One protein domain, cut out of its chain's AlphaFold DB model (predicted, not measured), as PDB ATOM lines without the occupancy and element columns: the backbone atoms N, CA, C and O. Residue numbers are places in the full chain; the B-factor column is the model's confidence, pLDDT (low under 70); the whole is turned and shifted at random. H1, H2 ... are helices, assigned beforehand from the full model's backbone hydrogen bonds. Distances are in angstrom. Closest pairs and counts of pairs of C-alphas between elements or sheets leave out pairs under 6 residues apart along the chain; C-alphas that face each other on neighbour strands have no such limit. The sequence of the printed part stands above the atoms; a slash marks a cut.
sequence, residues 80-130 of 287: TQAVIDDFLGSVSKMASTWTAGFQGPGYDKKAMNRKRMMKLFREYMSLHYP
ATOM      1  N   THR A  80     -67.432  73.636 129.756       69.88
ATOM      2  CA  THR A  80     -66.165  74.256 130.166       69.88
ATOM      3  C   THR A  80     -65.097  74.184 129.061       69.88
ATOM      4  O   THR A  80     -64.304  75.109 128.919       69.88
ATOM      5  N   GLN A  81     -65.126  73.134 128.233       72.25
ATOM      6  CA  GLN A  81     -64.230  72.972 127.091       72.25
ATOM      7  C   GLN A  81     -64.473  74.000 125.971       72.25
ATOM      8  O   GLN A  81     -63.508  74.564 125.469       72.25
ATOM      9  N   ALA A  82     -65.728  74.319 125.636       78.31
ATOM     10  CA  ALA A  82     -66.047  75.308 124.601       78.31
ATOM     11  C   ALA A  82     -65.567  76.715 124.995       78.31
ATOM     12  O   ALA A  82     -64.969  77.430 124.193       78.31
ATOM     13  N   VAL A  83     -65.740  77.079 126.271       79.94
ATOM     14  CA  VAL A  83     -65.233  78.345 126.831       79.94
ATOM     15  C   VAL A  83     -63.703  78.397 126.823       79.94
ATOM     16  O   VAL A  83     -63.123  79.460 126.605       79.94
ATOM     17  N   ILE A  84     -63.040  77.266 127.086       81.31
ATOM     18  CA  ILE A  84     -61.580  77.170 126.996       81.31
ATOM     19  C   ILE A  84     -61.133  77.393 125.548       81.31
ATOM     20  O   ILE A  84     -60.233  78.196 125.316       81.31
ATOM     21  N   ASP A  85     -61.768  76.734 124.581       84.06
ATOM     22  CA  ASP A  85     -61.356  76.797 123.177       84.06
ATOM     23  C   ASP A  85     -61.566  78.196 122.567       84.06
ATOM     24  O   ASP A  85     -60.648  78.721 121.929       84.06
ATOM     25  N   ASP A  86     -62.700  78.856 122.837       86.00
ATOM     26  CA  ASP A  86     -62.965  80.242 122.407       86.00
ATOM     27  C   ASP A  86     -61.963  81.241 123.016       86.00
ATOM     28  O   ASP A  86     -61.388  82.100 122.331       86.00
ATOM     29  N   PHE A  87     -61.668  81.079 124.309       87.12
ATOM     30  CA  PHE A  87     -60.685  81.908 124.994       87.12
ATOM     31  C   PHE A  87     -59.281  81.728 124.408       87.12
ATOM     32  O   PHE A  87     -58.614  82.723 124.116       87.12
ATOM     33  N   LEU A  88     -58.833  80.484 124.206       87.44
ATOM     34  CA  LEU A  88     -57.529  80.184 123.604       87.44
ATOM     35  C   LEU A  88     -57.429  80.738 122.180       87.44
ATOM     36  O   LEU A  88     -56.399  81.314 121.827       87.44
ATOM     37  N   GLY A  89     -58.502  80.639 121.390       87.81
ATOM     38  CA  GLY A  89     -58.591  81.270 120.073       87.81
ATOM     39  C   GLY A  89     -58.367  82.781 120.147       87.81
ATOM     40  O   GLY A  89     -57.536  83.326 119.415       87.81
ATOM     41  N   SER A  90     -59.025  83.439 121.102       89.06
ATOM     42  CA  SER A  90     -58.937  84.887 121.316       89.06
ATOM     43  C   SER A  90     -57.550  85.352 121.779       89.06
ATOM     44  O   SER A  90     -57.038  86.356 121.277       89.06
ATOM     45  N   VAL A  91     -56.907  84.634 122.708       88.94
ATOM     46  CA  VAL A  91     -55.604  85.046 123.268       88.94
ATOM     47  C   VAL A  91     -54.398  84.569 122.460       88.94
ATOM     48  O   VAL A  91     -53.301  85.091 122.665       88.94
ATOM     49  N   SER A  92     -54.585  83.651 121.507       87.81
ATOM     50  CA  SER A  92     -53.513  83.082 120.673       87.81
ATOM     51  C   SER A  92     -52.613  84.138 120.016       87.81
ATOM     52  O   SER A  92     -51.396  83.965 119.958       87.81
ATOM     53  N   LYS A  93     -53.189  85.266 119.576       87.62
ATOM     54  CA  LYS A  93     -52.457  86.375 118.939       87.62
ATOM     55  C   LYS A  93     -51.633  87.208 119.921       87.62
ATOM     56  O   LYS A  93     -50.611  87.760 119.530       87.62
ATOM     57  N   MET A  94     -52.082  87.334 121.170       84.12
ATOM     58  CA  MET A  94     -51.436  88.172 122.188       84.12
ATOM     59  C   MET A  94     -50.433  87.395 123.043       84.12
ATOM     60  O   MET A  94     -49.428  87.952 123.468       84.12
ATOM     61  N   ALA A  95     -50.711  86.119 123.302       85.88
ATOM     62  CA  ALA A  95     -49.934  85.261 124.185       85.88
ATOM     63  C   ALA A  95     -49.785  83.862 123.566       85.88
ATOM     64  O   ALA A  95     -50.229  82.853 124.125       85.88
ATOM     65  N   SER A  96     -49.163  83.800 122.387       86.62
ATOM     66  CA  SER A  96     -48.962  82.557 121.629       86.62
ATOM     67  C   SER A  96     -48.173  81.511 122.424       86.62
ATOM     68  O   SER A  96     -48.577  80.352 122.485       86.62
ATOM     69  N   THR A  97     -47.109  81.927 123.119       86.00
ATOM     70  CA  THR A  97     -46.280  81.051 123.963       86.00
ATOM     71  C   THR A  97     -47.073  80.432 125.115       86.00
ATOM     72  O   THR A  97     -46.942  79.240 125.387       86.00
ATOM     73  N   TRP A  98     -47.932  81.214 125.775       88.31
ATOM     74  CA  TRP A  98     -48.801  80.689 126.833       88.31
ATOM     75  C   TRP A  98     -49.857  79.741 126.281       88.31
ATOM     76  O   TRP A  98     -50.075  78.681 126.855       88.31
ATOM     77  N   THR A  99     -50.464  80.090 125.148       87.12
ATOM     78  CA  THR A  99     -51.487  79.267 124.487       87.12
ATOM     79  C   THR A  99     -50.924  77.890 124.125       87.12
ATOM     80  O   THR A  99     -51.534  76.873 124.452       87.12
ATOM     81  N   ALA A 100     -49.718  77.841 123.549       83.88
ATOM     82  CA  ALA A 100     -49.024  76.592 123.242       83.88
ATOM     83  C   ALA A 100     -48.688  75.784 124.510       83.88
ATOM     84  O   ALA A 100     -48.916  74.575 124.557       83.88
ATOM     85  N   GLY A 101     -48.207  76.448 125.568       84.88
ATOM     86  CA  GLY A 101     -47.923  75.804 126.854       84.88
ATOM     87  C   GLY A 101     -49.175  75.266 127.555       84.88
ATOM     88  O   GLY A 101     -49.134  74.196 128.159       84.88
ATOM     89  N   PHE A 102     -50.302  75.970 127.437       84.19
ATOM     90  CA  PHE A 102     -51.591  75.565 127.995       84.19
ATOM     91  C   PHE A 102     -52.221  74.398 127.221       84.19
ATOM     92  O   PHE A 102     -52.859  73.524 127.808       84.19
ATOM     93  N   GLN A 103     -52.022  74.348 125.901       80.56
ATOM     94  CA  GLN A 103     -52.456  73.227 125.067       80.56
ATOM     95  C   GLN A 103     -51.607  71.960 125.271       80.56
ATOM     96  O   GLN A 103     -52.102  70.867 124.978       80.56
ATOM     97  N   GLY A 104     -50.386  72.091 125.797       78.25
ATOM     98  CA  GLY A 104     -49.491  70.981 126.116       78.25
ATOM     99  C   GLY A 104     -49.976  70.068 127.260       78.25
ATOM    100  O   GLY A 104     -50.981  70.347 127.918       78.25
ATOM    101  N   PRO A 105     -49.256  68.965 127.534       73.56
ATOM    102  CA  PRO A 105     -49.659  67.935 128.501       73.56
ATOM    103  C   PRO A 105     -49.547  68.360 129.978       73.56
ATOM    104  O   PRO A 105     -49.871  67.578 130.864       73.56
ATOM    105  N   GLY A 106     -49.083  69.581 130.263       68.56
ATOM    106  CA  GLY A 106     -48.821  70.057 131.626       68.56
ATOM    107  C   GLY A 106     -50.064  70.419 132.448       68.56
ATOM    108  O   GLY A 106     -49.944  70.618 133.655       68.56
ATOM    109  N   TYR A 107     -51.247  70.503 131.831       75.81
ATOM    110  CA  TYR A 107     -52.489  70.860 132.518       75.81
ATOM    111  C   TYR A 107     -53.546  69.770 132.365       75.81
ATOM    112  O   TYR A 107     -53.856  69.335 131.256       75.81
ATOM    113  N   ASP A 108     -54.165  69.388 133.483       76.25
ATOM    114  CA  ASP A 108     -55.355  68.545 133.459       76.25
ATOM    115  C   ASP A 108     -56.565  69.363 132.987       76.25
ATOM    116  O   ASP A 108     -57.213  70.072 133.761       76.25
ATOM    117  N   LYS A 109     -56.851  69.271 131.684       71.19
ATOM    118  CA  LYS A 109     -57.975  69.955 131.029       71.19
ATOM    119  C   LYS A 109     -59.331  69.440 131.516       71.19
ATOM    120  O   LYS A 109     -60.295  70.196 131.488       71.19
ATOM    121  N   LYS A 110     -59.408  68.198 132.017       70.69
ATOM    122  CA  LYS A 110     -60.656  67.609 132.534       70.69
ATOM    123  C   LYS A 110     -61.024  68.168 133.909       70.69
ATOM    124  O   LYS A 110     -62.203  68.310 134.206       70.69
ATOM    125  N   ALA A 111     -60.028  68.534 134.718       73.56
ATOM    126  CA  ALA A 111     -60.213  69.220 136.000       73.56
ATOM    127  C   ALA A 111     -60.117  70.760 135.897       73.56
ATOM    128  O   ALA A 111     -60.148  71.468 136.913       73.56
ATOM    129  N   MET A 112     -59.952  71.304 134.687       79.94
ATOM    130  CA  MET A 112     -59.819  72.739 134.463       79.94
ATOM    131  C   MET A 112     -61.195  73.393 134.440       79.94
ATOM    132  O   MET A 112     -62.050  73.001 133.661       79.94
ATOM    133  N   ASN A 113     -61.388  74.437 135.246       81.06
ATOM    134  CA  ASN A 113     -62.568  75.294 135.162       81.06
ATOM    135  C   ASN A 113     -62.204  76.685 134.629       81.06
ATOM    136  O   ASN A 113     -61.050  77.125 134.705       81.06
ATOM    137  N   ARG A 114     -63.210  77.411 134.131       77.62
ATOM    138  CA  ARG A 114     -63.057  78.777 133.599       77.62
ATOM    139  C   ARG A 114     -62.296  79.696 134.562       77.62
ATOM    140  O   ARG A 114     -61.400  80.429 134.149       77.62
ATOM    141  N   LYS A 115     -62.625  79.657 135.859       80.25
ATOM    142  CA  LYS A 115     -62.012  80.520 136.885       80.25
ATOM    143  C   LYS A 115     -60.510  80.255 137.027       80.25
ATOM    144  O   LYS A 115     -59.731  81.206 137.119       80.25
ATOM    145  N   ARG A 116     -60.106  78.984 137.019       84.31
ATOM    146  CA  ARG A 116     -58.715  78.532 137.121       84.31
ATOM    147  C   ARG A 116     -57.923  78.890 135.867       84.31
ATOM    148  O   ARG A 116     -56.846  79.462 136.006       84.31
ATOM    149  N   MET A 117     -58.485  78.674 134.677       87.50
ATOM    150  CA  MET A 117     -57.873  79.100 133.411       87.50
ATOM    151  C   MET A 117     -57.603  80.612 133.401       87.50
ATOM    152  O   MET A 117     -56.474  81.044 133.169       87.50
ATOM    153  N   MET A 118     -58.612  81.425 133.733       86.19
ATOM    154  CA  MET A 118     -58.468  82.885 133.761       86.19
ATOM    155  C   MET A 118     -57.446  83.359 134.803       86.19
ATOM    156  O   MET A 118     -56.797  84.385 134.608       86.19
ATOM    157  N   LYS A 119     -57.298  82.637 135.923       88.00
ATOM    158  CA  LYS A 119     -56.272  82.920 136.934       88.00
ATOM    159  C   LYS A 119     -54.866  82.661 136.381       88.00
ATOM    160  O   LYS A 119     -54.048  83.574 136.432       88.00
ATOM    161  N   LEU A 120     -54.631  81.486 135.794       89.00
ATOM    162  CA  LEU A 120     -53.341  81.118 135.194       89.00
ATOM    163  C   LEU A 120     -52.923  82.097 134.090       89.00
ATOM    164  O   LEU A 120     -51.761  82.487 134.009       89.00
ATOM    165  N   PHE A 121     -53.879  82.539 133.270       89.69
ATOM    166  CA  PHE A 121     -53.612  83.545 132.248       89.69
ATOM    167  C   PHE A 121     -53.207  84.897 132.850       89.69
ATOM    168  O   PHE A 121     -52.227  85.496 132.420       89.69
ATOM    169  N   ARG A 122     -53.927  85.387 133.872       89.62
ATOM    170  CA  ARG A 122     -53.580  86.652 134.546       89.62
ATOM    171  C   ARG A 122     -52.214  86.597 135.224       89.62
ATOM    172  O   ARG A 122     -51.488  87.586 135.172       89.62
ATOM    173  N   GLU A 123     -51.866  85.471 135.840       89.12
ATOM    174  CA  GLU A 123     -50.545  85.246 136.440       89.12
ATOM    175  C   GLU A 123     -49.446  85.295 135.374       89.12
ATOM    176  O   GLU A 123     -48.482  86.043 135.528       89.12
ATOM    177  N   TYR A 124     -49.641  84.601 134.246       88.94
ATOM    178  CA  TYR A 124     -48.726  84.665 133.106       88.94
ATOM    179  C   TYR A 124     -48.562  86.095 132.579       88.94
ATOM    180  O   TYR A 124     -47.444  86.591 132.442       88.94
ATOM    181  N   MET A 125     -49.670  86.796 132.332       87.50
ATOM    182  CA  MET A 125     -49.627  88.168 131.825       87.50
ATOM    183  C   MET A 125     -48.961  89.127 132.815       87.50
ATOM    184  O   MET A 125     -48.233  90.014 132.390       87.50
ATOM    185  N   SER A 126     -49.150  88.937 134.122       87.38
ATOM    186  CA  SER A 126     -48.510  89.773 135.147       87.38
ATOM    187  C   SER A 126     -46.998  89.547 135.218       87.38
ATOM    188  O   SER A 126     -46.250  90.498 135.434       87.38
ATOM    189  N   LEU A 127     -46.550  88.305 135.013       85.19
ATOM    190  CA  LEU A 127     -45.131  87.950 135.004       85.19
ATOM    191  C   LEU A 127     -44.417  88.484 133.754       85.19
ATOM    192  O   LEU A 127     -43.314  89.016 133.851       85.19
ATOM    193  N   HIS A 128     -45.050  88.358 132.585       80.25
ATOM    194  CA  HIS A 128     -44.452  88.738 131.301       80.25
ATOM    195  C   HIS A 128     -44.668  90.211 130.928       80.25
ATOM    196  O   HIS A 128     -43.872  90.781 130.181       80.25
ATOM    197  N   TYR A 129     -45.698  90.849 131.484       80.94
ATOM    198  CA  TYR A 129     -45.989  92.272 131.330       80.94
ATOM    199  C   TYR A 129     -46.172  92.909 132.710       80.94
ATOM    200  O   TYR A 129     -47.293  93.280 133.076       80.94
ATOM    201  N   PRO A 130     -45.088  93.064 133.497       74.69
ATOM    202  CA  PRO A 130     -45.170  93.776 134.758       74.69
ATOM    203  C   PRO A 130     -45.692  95.180 134.461       74.69
ATOM    204  O   PRO A 130     -45.081  95.931 133.695       74.69
TER     205      PRO A 130
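What this domain is: This is residues 80 to 130 of the 287 residues of an uncharacterized protein of Pyrenophora tritici-repentis (UniProt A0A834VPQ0). Three helices run roughly lengthwise with their centres at the corners of a triangle: H1 goes out, H2 folds back, and the longest, H3, runs the same way as H1. Contacts between them are few, and H1 and H3 meet near their first residues. The printed part has 51 residues with three named helices, in the order H1, H2, H3, and no named strand; the class is all helix. It is compact, with a radius of gyration of the C-alphas of 10.4 A, and elongated, spanning 30 by 19 by 18 A.

How they stand to each other: H1, residues 80 to 91, is close to but not clearly touching H2, residues 96 to 103; their closest C-alphas, of Leu 88 and Thr 99, are 6.2 A apart. These two run opposite ways at a shallow tilt of 16 degrees. H1 touches H3, residues 114 to 128, with residues 80 to 84 alone, and H3 touches it with residues 114 to 117 alone. Their closest C-alphas, of Thr 80 and Arg 114, are 6.5 A apart, and they run the same way at a shallow tilt of 25 degrees. H2 and H3 are close but not clearly touching; their closest C-alphas, of Trp 98 and Tyr 124, are 7.4 A apart. They run opposite ways at a tilt of 36 degrees, only just steep. In H1, H2 and H3 every O i to N i+4 pair is within hydrogen-bond range.

Where its parts are: H1 begins at C-alpha 80, (-66.165, 74.256, 130.166), and measures 16.6 A from first to last C-alpha. H2 measures 10.5 A and begins at C-alpha 96, (-48.962, 82.557, 121.629). H3 measures 21.2 A and ends at C-alpha 128, (-44.452, 88.738, 131.301).

The domain as a whole: The two C-alphas farthest apart, of Lys 110 and Pro 130, are 30.5 A apart. The printed part has no cut. The link from H1 to H2 is tight, with 4 residues; that from H2 to H3 is short, with 10. The model's mean pLDDT of the printed part is 82.6, and residues 80 and 106 are under 70.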